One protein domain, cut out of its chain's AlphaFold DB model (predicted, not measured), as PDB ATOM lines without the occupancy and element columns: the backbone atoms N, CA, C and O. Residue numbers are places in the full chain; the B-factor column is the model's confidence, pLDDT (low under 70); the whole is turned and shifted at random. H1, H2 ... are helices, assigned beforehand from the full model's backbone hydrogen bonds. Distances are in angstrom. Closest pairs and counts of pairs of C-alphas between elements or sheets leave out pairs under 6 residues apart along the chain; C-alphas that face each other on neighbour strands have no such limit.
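AT A GLANCE: This is residues 9 to 45 and 56 to 86 of the 108 residues of an uncharacterized protein of Mesorhizobium sp. Root102 (UniProt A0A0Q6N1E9). Picture one long straight helix, H1, with two short helices, H2 and H3, packed on one side of its later part, each set at a large angle to it; the first residues of H1, 9 to 21, stick out as a free arm. H2 comes in toward H1 with its last residue, Ser 67, and H3 packs farther along H1, near its end. You have 68 printed residues with three named helices, in the order H1, H2, H3, and no named strand, which is the class all helix. The whole is loose and elongated, with a radius of gyration of the C-alphas of 14.4 A and spans of 51 by 27 by 17 A.

HOW THE PARTS SIT: Start at Arg 9, where H1, residues 9 to 39, begins; its residues 9 to 21 stand free. Go on to residues 23 to 30, with which alone H1 touches H2, residues 57 to 67. The closest C-alphas of the two are those of Arg 27 and Ser 67, 5.2 A apart, and their lines are about perpendicular, at 85 degrees. With residues 30 to 37 alone, H1 touches H3, residues 72 to 84. Here the closest C-alphas are those of Ala 37 and Ala 81, 5.5 A apart, and the lines stand at 71 degrees, only just about perpendicular. H2 and H3 only just touch, with 3 pairs of C-alphas within 8 A; H3 does so with residue 75 alone, and the closest C-alphas, of Lys 64 and Leu 75, are 7.2 A apart. Their lines stand at 73 degrees, again only just about perpendicular. The helix packing is mostly crossed: of these three touching pairs, 0 are at a shallow tilt. In H1, H2 and H3 every backbone O i to N i+4 pair is within hydrogen-bond range.

IN THESE COORDINATES: Find C-alpha 9 at (14.941, 46.535, 19.293); from there H1 runs 45.1 A to C-alpha 39 at (-28.831, 51.422, 9.525). H2 begins at C-alpha 57, at (-6.785, 31.012, 0.188), and is 15.4 A long. H3 begins at C-alpha 72 and runs 18.2 A to C-alpha 84 at (-23.597, 47.859, -0.845).

THE WHOLE: The two C-alphas farthest apart are those of Arg 9 and Gly 45, 51.5 A. Without residues 9 to 21 the body has 55 residues and spans 31 by 23 by 17 A. Between H1 and H2 lies the link across the cut, where residues 46 to 55 are not printed; C-alphas 45 and 56 are 30.3 A apart. The link from H2 to H3 is tight, with 4 residues. The mean pLDDT of the printed part is 81.4, and the low-confidence residues, under 70, are 9 to 27.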
ATOM      1  N   ARG A   9      16.065  46.575  18.342       61.59
ATOM      2  CA  ARG A   9      14.941  46.535  19.293       61.59
ATOM      3  C   ARG A   9      13.985  47.718  19.130       61.59
ATOM      4  O   ARG A   9      12.789  47.554  19.372       61.59
ATOM      5  N   ALA A  10      14.492  48.887  18.742       61.62
ATOM      6  CA  ALA A  10      13.684  50.078  18.484       61.62
ATOM      7  C   ALA A  10      12.850  49.934  17.198       61.62
ATOM      8  O   ALA A  10      11.646  50.189  17.232       61.62
ATOM      9  N   LEU A  11      13.449  49.423  16.115       62.12
ATOM     10  CA  LEU A  11      12.753  49.117  14.855       62.12
ATOM     11  C   LEU A  11      11.619  48.101  15.071       62.12
ATOM     12  O   LEU A  11      10.464  48.386  14.757       62.12
ATOM     13  N   LYS A  12      11.908  46.986  15.757       60.09
ATOM     14  CA  LYS A  12      10.907  45.950  16.069       60.09
ATOM     15  C   LYS A  12       9.761  46.461  16.961       60.09
ATOM     16  O   LYS A  12       8.628  45.983  16.884       60.09
ATOM     17  N   ARG A  13      10.027  47.458  17.814       60.72
ATOM     18  CA  ARG A  13       9.010  48.112  18.659       60.72
ATOM     19  C   ARG A  13       8.131  49.094  17.870       60.72
ATOM     20  O   ARG A  13       6.958  49.253  18.200       60.72
ATOM     21  N   GLY A  14       8.677  49.733  16.837       58.50
ATOM     22  CA  GLY A  14       7.922  50.572  15.902       58.50
ATOM     23  C   GLY A  14       6.978  49.754  15.020       58.50
ATOM     24  O   GLY A  14       5.801  50.090  14.914       58.50
ATOM     25  N   GLU A  15       7.457  48.632  14.477       58.78
ATOM     26  CA  GLU A  15       6.648  47.707  13.668       58.78
ATOM     27  C   GLU A  15       5.475  47.130  14.467       58.78
ATOM     28  O   GLU A  15       4.337  47.160  14.011       58.78
ATOM     29  N   THR A  16       5.718  46.691  15.703       63.00
ATOM     30  CA  THR A  16       4.662  46.135  16.568       63.00
ATOM     31  C   THR A  16       3.588  47.163  16.933       63.00
ATOM     32  O   THR A  16       2.402  46.833  16.910       63.00
ATOM     33  N   LYS A  17       3.959  48.424  17.202       60.72
ATOM     34  CA  LYS A  17       2.982  49.503  17.446       60.72
ATOM     35  C   LYS A  17       2.207  49.898  16.186       60.72
ATOM     36  O   LYS A  17       0.992  50.091  16.258       60.72
ATOM     37  N   ALA A  18       2.878  49.997  15.040       61.06
ATOM     38  CA  ALA A  18       2.236  50.321  13.767       61.06
ATOM     39  C   ALA A  18       1.260  49.216  13.326       61.06
ATOM     40  O   ALA A  18       0.144  49.516  12.901       61.06
ATOM     41  N   SER A  19       1.634  47.944  13.491       62.50
ATOM     42  CA  SER A  19       0.759  46.799  13.223       62.50
ATOM     43  C   SER A  19      -0.447  46.754  14.162       62.50
ATOM     44  O   SER A  19      -1.555  46.516  13.689       62.50
ATOM     45  N   ALA A  20      -0.269  47.039  15.456       62.97
ATOM     46  CA  ALA A  20      -1.379  47.091  16.409       62.97
ATOM     47  C   ALA A  20      -2.368  48.229  16.092       62.97
ATOM     48  O   ALA A  20      -3.578  48.026  16.139       62.97
ATOM     49  N   THR A  21      -1.856  49.402  15.707       63.00
ATOM     50  CA  THR A  21      -2.687  50.560  15.328       63.00
ATOM     51  C   THR A  21      -3.459  50.292  14.034       63.00
ATOM     52  O   THR A  21      -4.650  50.581  13.950       63.00
ATOM     53  N   ARG A  22      -2.814  49.682  13.029       63.00
ATOM     54  CA  ARG A  22      -3.497  49.269  11.792       63.00
ATOM     55  C   ARG A  22      -4.573  48.220  12.059       63.00
ATOM     56  O   ARG A  22      -5.666  48.358  11.533       63.00
ATOM     57  N   GLN A  23      -4.299  47.235  12.915       62.94
ATOM     58  CA  GLN A  23      -5.286  46.217  13.292       62.94
ATOM     59  C   GLN A  23      -6.481  46.784  14.065       62.94
ATOM     60  O   GLN A  23      -7.589  46.266  13.940       62.94
ATOM     61  N   SER A  24      -6.292  47.815  14.896       63.91
ATOM     62  CA  SER A  24      -7.435  48.437  15.573       63.91
ATOM     63  C   SER A  24      -8.288  49.236  14.589       63.91
ATOM     64  O   SER A  24      -9.509  49.142  14.645       63.91
ATOM     65  N   ALA A  25      -7.649  49.968  13.669       62.94
ATOM     66  CA  ALA A  25      -8.331  50.728  12.625       62.94
ATOM     67  C   ALA A  25      -9.084  49.818  11.637       62.94
ATOM     68  O   ALA A  25     -10.200  50.121  11.222       62.94
ATOM     69  N   SER A  26      -8.513  48.668  11.278       65.75
ATOM     70  CA  SER A  26      -9.149  47.724  10.359       65.75
ATOM     71  C   SER A  26     -10.377  47.048  10.981       65.75
ATOM     72  O   SER A  26     -11.432  46.967  10.347       65.75
ATOM     73  N   ARG A  27     -10.293  46.668  12.264       68.00
ATOM     74  CA  ARG A  27     -11.442  46.168  13.036       68.00
ATOM     75  C   ARG A  27     -12.528  47.224  13.207       68.00
ATOM     76  O   ARG A  27     -13.706  46.893  13.096       68.00
ATOM     77  N   SER A  28     -12.157  48.486  13.450       73.69
ATOM     78  CA  SER A  28     -13.150  49.562  13.526       73.69
ATOM     79  C   SER A  28     -13.843  49.777  12.185       73.69
ATOM     80  O   SER A  28     -15.057  49.924  12.164       73.69
ATOM     81  N   ASN A  29     -13.115  49.710  11.069       79.38
ATOM     82  CA  ASN A  29     -13.709  49.872   9.740       79.38
ATOM     83  C   ASN A  29     -14.692  48.742   9.405       79.38
ATOM     84  O   ASN A  29     -15.762  49.000   8.862       79.38
ATOM     85  N   ALA A  30     -14.364  47.499   9.773       82.44
ATOM     86  CA  ALA A  30     -15.279  46.373   9.614       82.44
ATOM     87  C   ALA A  30     -16.568  46.554  10.438       82.44
ATOM     88  O   ALA A  30     -17.666  46.324   9.932       82.44
ATOM     89  N   ALA A  31     -16.442  47.009  11.688       84.62
ATOM     90  CA  ALA A  31     -17.591  47.286  12.546       84.62
ATOM     91  C   ALA A  31     -18.469  48.424  11.997       84.62
ATOM     92  O   ALA A  31     -19.691  48.299  11.999       84.62
ATOM     93  N   VAL A  32     -17.853  49.496  11.485       86.44
ATOM     94  CA  VAL A  32     -18.565  50.627  10.868       86.44
ATOM     95  C   VAL A  32     -19.357  50.171   9.645       86.44
ATOM     96  O   VAL A  32     -20.545  50.455   9.565       86.44
ATOM     97  N   ALA A  33     -18.753  49.393   8.745       86.44
ATOM     98  CA  ALA A  33     -19.452  48.923   7.549       86.44
ATOM     99  C   ALA A  33     -20.670  48.038   7.871       86.44
ATOM    100  O   ALA A  33     -21.707  48.141   7.215       86.44
ATOM    101  N   ILE A  34     -20.570  47.178   8.891       88.25
ATOM    102  CA  ILE A  34     -21.708  46.362   9.342       88.25
ATOM    103  C   ILE A  34     -22.800  47.238   9.967       88.25
ATOM    104  O   ILE A  34     -23.985  47.007   9.725       88.25
ATOM    105  N   GLU A  35     -22.421  48.236  10.760       88.44
ATOM    106  CA  GLU A  35     -23.370  49.158  11.383       88.44
ATOM    107  C   GLU A  35     -24.083  50.038  10.345       88.44
ATOM    108  O   GLU A  35     -25.296  50.225  10.427       88.44
ATOM    109  N   ASP A  36     -23.378  50.509   9.319       87.00
ATOM    110  CA  ASP A  36     -23.982  51.267   8.221       87.00
ATOM    111  C   ASP A  36     -24.966  50.405   7.420       87.00
ATOM    112  O   ASP A  36     -26.084  50.840   7.133       87.00
ATOM    113  N   ALA A  37     -24.613  49.147   7.136       88.62
ATOM    114  CA  ALA A  37     -25.533  48.205   6.499       88.62
ATOM    115  C   ALA A  37     -26.769  47.916   7.366       88.62
ATOM    116  O   ALA A  37     -27.878  47.816   6.836       88.62
ATOM    117  N   ARG A  38     -26.611  47.837   8.696       88.56
ATOM    118  CA  ARG A  38     -27.737  47.726   9.635       88.56
ATOM    119  C   ARG A  38     -28.637  48.956   9.570       88.56
ATOM    120  O   ARG A  38     -29.847  48.811   9.466       88.56
ATOM    121  N   ARG A  39     -28.068  50.162   9.604       88.56
ATOM    122  CA  ARG A  39     -28.831  51.422   9.525       88.56
ATOM    123  C   ARG A  39     -29.573  51.581   8.205       88.56
ATOM    124  O   ARG A  39     -30.637  52.189   8.178       88.56
ATOM    125  N   ALA A  40     -29.026  51.021   7.131       87.50
ATOM    126  CA  ALA A  40     -29.673  50.959   5.829       87.50
ATOM    127  C   ALA A  40     -30.760  49.865   5.728       87.50
ATOM    128  O   ALA A  40     -31.381  49.736   4.676       87.50
ATOM    129  N   GLY A  41     -30.978  49.068   6.783       89.25
ATOM    130  CA  GLY A  41     -31.941  47.963   6.810       89.25
ATOM    131  C   GLY A  41     -31.532  46.748   5.972       89.25
ATOM    132  O   GLY A  41     -32.339  45.864   5.713       89.25
ATOM    133  N   LEU A  42     -30.270  46.674   5.531       88.75
ATOM    134  CA  LEU A  42     -29.773  45.602   4.656       88.75
ATOM    135  C   LEU A  42     -29.479  44.298   5.407       88.75
ATOM    136  O   LEU A  42     -29.218  43.269   4.788       88.75
ATOM    137  N   LEU A  43     -29.471  44.361   6.736       87.50
ATOM    138  CA  LEU A  43     -29.269  43.216   7.621       87.50
ATOM    139  C   LEU A  43     -30.559  42.825   8.355       87.50
ATOM    140  O   LEU A  43     -30.502  42.004   9.272       87.50
ATOM    141  N   ASP A  44     -31.692  43.421   7.978       87.06
ATOM    142  CA  ASP A  44     -32.987  43.138   8.581       87.06
ATOM    143  C   ASP A  44     -33.623  41.906   7.927       87.06
ATOM    144  O   ASP A  44     -33.593  41.734   6.708       87.06
ATOM    145  N   GLY A  45     -34.233  41.056   8.751       83.31
ATOM    146  CA  GLY A  45     -34.912  39.844   8.305       83.31
ATOM    147  C   GLY A  45     -34.054  38.579   8.357       83.31
ATOM    148  O   GLY A  45     -32.942  38.550   8.891       83.31
ATOM    149  N   PRO A  56      -9.368  32.386  -3.645       95.44
ATOM    150  CA  PRO A  56      -7.982  32.070  -3.326       95.44
ATOM    151  C   PRO A  56      -7.741  32.114  -1.812       95.44
ATOM    152  O   PRO A  56      -8.090  33.093  -1.153       95.44
ATOM    153  N   LYS A  57      -7.072  31.094  -1.258       93.56
ATOM    154  CA  LYS A  57      -6.785  31.012   0.188       93.56
ATOM    155  C   LYS A  57      -6.060  32.255   0.715       93.56
ATOM    156  O   LYS A  57      -6.413  32.767   1.768       93.56
ATOM    157  N   ALA A  58      -5.086  32.766  -0.038       95.19
ATOM    158  CA  ALA A  58      -4.328  33.956   0.350       95.19
ATOM    159  C   ALA A  58      -5.219  35.199   0.528       95.19
ATOM    160  O   ALA A  58      -4.977  35.999   1.430       95.19
ATOM    161  N   LEU A  59      -6.265  35.336  -0.296       92.50
ATOM    162  CA  LEU A  59      -7.222  36.435  -0.195       92.50
ATOM    163  C   LEU A  59      -8.079  36.299   1.066       92.50
ATOM    164  O   LEU A  59      -8.241  37.271   1.798       92.50
ATOM    165  N   VAL A  60      -8.572  35.089   1.345       92.75
ATOM    166  CA  VAL A  60      -9.383  34.815   2.539       92.75
ATOM    167  C   VAL A  60      -8.582  35.107   3.808       92.75
ATOM    168  O   VAL A  60      -9.052  35.846   4.663       92.75
ATOM    169  N   GLU A  61      -7.350  34.610   3.910       93.56
ATOM    170  CA  GLU A  61      -6.488  34.858   5.076       93.56
ATOM    171  C   GLU A  61      -6.166  36.346   5.269       93.56
ATOM    172  O   GLU A  61      -6.162  36.852   6.392       93.56
ATOM    173  N   ALA A  62      -5.924  37.080   4.177       91.62
ATOM    174  CA  ALA A  62      -5.723  38.522   4.250       91.62
ATOM    175  C   ALA A  62      -6.977  39.243   4.768       91.62
ATOM    176  O   ALA A  62      -6.864  40.089   5.654       91.62
ATOM    177  N   ALA A  63      -8.155  38.868   4.269       91.00
ATOM    178  CA  ALA A  63      -9.425  39.462   4.665       91.00
ATOM    179  C   ALA A  63      -9.797  39.139   6.123       91.00
ATOM    180  O   ALA A  63     -10.270  40.023   6.837       91.00
ATOM    181  N   LYS A  64      -9.520  37.920   6.606       91.56
ATOM    182  CA  LYS A  64      -9.690  37.548   8.023       91.56
ATOM    183  C   LYS A  64      -8.768  38.347   8.935       91.56
ATOM    184  O   LYS A  64      -9.207  38.888   9.942       91.56
ATOM    185  N   ARG A  65      -7.490  38.473   8.563       89.38
ATOM    186  CA  ARG A  65      -6.512  39.256   9.330       89.38
ATOM    187  C   ARG A  65      -6.901  40.733   9.411       89.38
ATOM    188  O   ARG A  65      -6.715  41.342  10.460       89.38
ATOM    189  N   GLU A  66      -7.398  41.292   8.311       87.00
ATOM    190  CA  GLU A  66      -7.799  42.697   8.236       87.00
ATOM    191  C   GLU A  66      -9.089  42.954   9.026       87.00
ATOM    192  O   GLU A  66      -9.132  43.845   9.867       87.00
ATOM    193  N   SER A  67     -10.125  42.144   8.817       86.69
ATOM    194  CA  SER A  67     -11.419  42.324   9.491       86.69
ATOM    195  C   SER A  67     -11.424  41.853  10.949       86.69
ATOM    196  O   SER A  67     -12.232  42.318  11.747       86.69
ATOM    197  N   GLY A  68     -10.532  40.927  11.313       88.56
ATOM    198  CA  GLY A  68     -10.573  40.212  12.587       88.56
ATOM    199  C   GLY A  68     -11.698  39.175  12.683       88.56
ATOM    200  O   GLY A  68     -11.974  38.709  13.785       88.56
ATOM    201  N   ILE A  69     -12.352  38.840  11.567       89.38
ATOM    202  CA  ILE A  69     -13.450  37.874  11.500       89.38
ATOM    203  C   ILE A  69     -12.908  36.512  11.058       89.38
ATOM    204  O   ILE A  69     -12.355  36.383   9.969       89.38
ATOM    205  N   ASP A  70     -13.132  35.476  11.865       89.19
ATOM    206  CA  ASP A  70     -12.716  34.104  11.534       89.19
ATOM    207  C   ASP A  70     -13.776  33.305  10.761       89.19
ATOM    208  O   ASP A  70     -13.445  32.358  10.034       89.19
ATOM    209  N   SER A  71     -15.042  33.705  10.897       90.94
ATOM    210  CA  SER A  71     -16.219  33.077  10.293       90.94
ATOM    211  C   SER A  71     -16.346  33.434   8.804       90.94
ATOM    212  O   SER A  71     -16.464  34.614   8.468       90.94
ATOM    213  N   PRO A  72     -16.358  32.451   7.881       89.38
ATOM    214  CA  PRO A  72     -16.550  32.712   6.451       89.38
ATOM    215  C   PRO A  72     -17.878  33.405   6.136       89.38
ATOM    216  O   PRO A  72     -17.934  34.246   5.243       89.38
ATOM    217  N   THR A  73     -18.938  33.075   6.879       90.31
ATOM    218  CA  THR A  73     -20.261  33.684   6.711       90.31
ATOM    219  C   THR A  73     -20.232  35.162   7.075       90.31
ATOM    220  O   THR A  73     -20.684  35.990   6.288       90.31
ATOM    221  N   ASP A  74     -19.654  35.508   8.224       90.69
ATOM    222  CA  ASP A  74     -19.594  36.903   8.670       90.69
ATOM    223  C   ASP A  74     -18.635  37.723   7.800       90.69
ATOM    224  O   ASP A  74     -18.896  38.890   7.518       90.69
ATOM    225  N   LEU A  75     -17.571  37.093   7.287       92.62
ATOM    226  CA  LEU A  75     -16.680  37.704   6.303       92.62
ATOM    227  C   LEU A  75     -17.412  38.005   4.987       92.62
ATOM    228  O   LEU A  75     -17.197  39.058   4.389       92.62
ATOM    229  N   GLY A  76     -18.294  37.101   4.550       91.94
ATOM    230  CA  GLY A  76     -19.156  37.307   3.387       91.94
ATOM    231  C   GLY A  76     -20.151  38.450   3.595       91.94
ATOM    232  O   GLY A  76     -20.280  39.307   2.725       91.94
ATOM    233  N   ILE A  77     -20.799  38.509   4.763       91.19
ATOM    234  CA  ILE A  77     -21.723  39.598   5.120       91.19
ATOM    235  C   ILE A  77     -20.989  40.941   5.137       91.19
ATOM    236  O   ILE A  77     -21.473  41.900   4.541       91.19
ATOM    237  N   LEU A  78     -19.806  41.006   5.754       92.19
ATOM    238  CA  LEU A  78     -18.979  42.209   5.748       92.19
ATOM    239  C   LEU A  78     -18.631  42.634   4.317       92.19
ATOM    240  O   LEU A  78     -18.792  43.802   3.973       92.19
ATOM    241  N   ALA A  79     -18.176  41.702   3.476       91.88
ATOM    242  CA  ALA A  79     -17.836  42.008   2.090       91.88
ATOM    243  C   ALA A  79     -19.038  42.603   1.340       91.88
ATOM    244  O   ALA A  79     -18.915  43.657   0.716       91.88
ATOM    245  N   LEU A  80     -20.215  41.985   1.461       92.31
ATOM    246  CA  LEU A  80     -21.445  42.492   0.852       92.31
ATOM    247  C   LEU A  80     -21.830  43.872   1.399       92.31
ATOM    248  O   LEU A  80     -22.145  44.760   0.610       92.31
ATOM    249  N   ALA A  81     -21.729  44.081   2.712       91.88
ATOM    250  CA  ALA A  81     -21.978  45.374   3.344       91.88
ATOM    251  C   ALA A  81     -21.052  46.466   2.782       91.88
ATOM    252  O   ALA A  81     -21.533  47.523   2.382       91.88
ATOM    253  N   THR A  82     -19.748  46.186   2.654       89.94
ATOM    254  CA  THR A  82     -18.780  47.154   2.101       89.94
ATOM    255  C   THR A  82     -19.039  47.514   0.636       89.94
ATOM    256  O   THR A  82     -18.749  48.634   0.220       89.94
ATOM    257  N   LEU A  83     -19.585  46.582  -0.154       89.19
ATOM    258  CA  LEU A  83     -19.960  46.833  -1.547       89.19
ATOM    259  C   LEU A  83     -21.290  47.588  -1.663       89.19
ATOM    260  O   LEU A  83     -21.424  48.450  -2.528       89.19
ATOM    261  N   ALA A  84     -22.267  47.257  -0.818       89.69
ATOM    262  CA  ALA A  84     -23.597  47.859  -0.845       89.69
ATOM    263  C   ALA A  84     -23.620  49.278  -0.252       89.69
ATOM    264  O   ALA A  84     -24.422  50.104  -0.686       89.69
ATOM    265  N   GLN A  85     -22.753  49.559   0.724       86.75
ATOM    266  CA  GLN A  85     -22.607  50.858   1.387       86.75
ATOM    267  C   GLN A  85     -21.139  51.309   1.326       86.75
ATOM    268  O   GLN A  85     -20.411  51.210   2.316       86.75
ATOM    269  N   PRO A  86     -20.661  51.773   0.156       81.25
ATOM    270  CA  PRO A  86     -19.307  52.290   0.042       81.25
ATOM    271  C   PRO A  86     -19.160  53.586   0.848       81.25
ATOM    272  O   PRO A  86     -20.038  54.450   0.820       81.25
TER     273      PRO A  86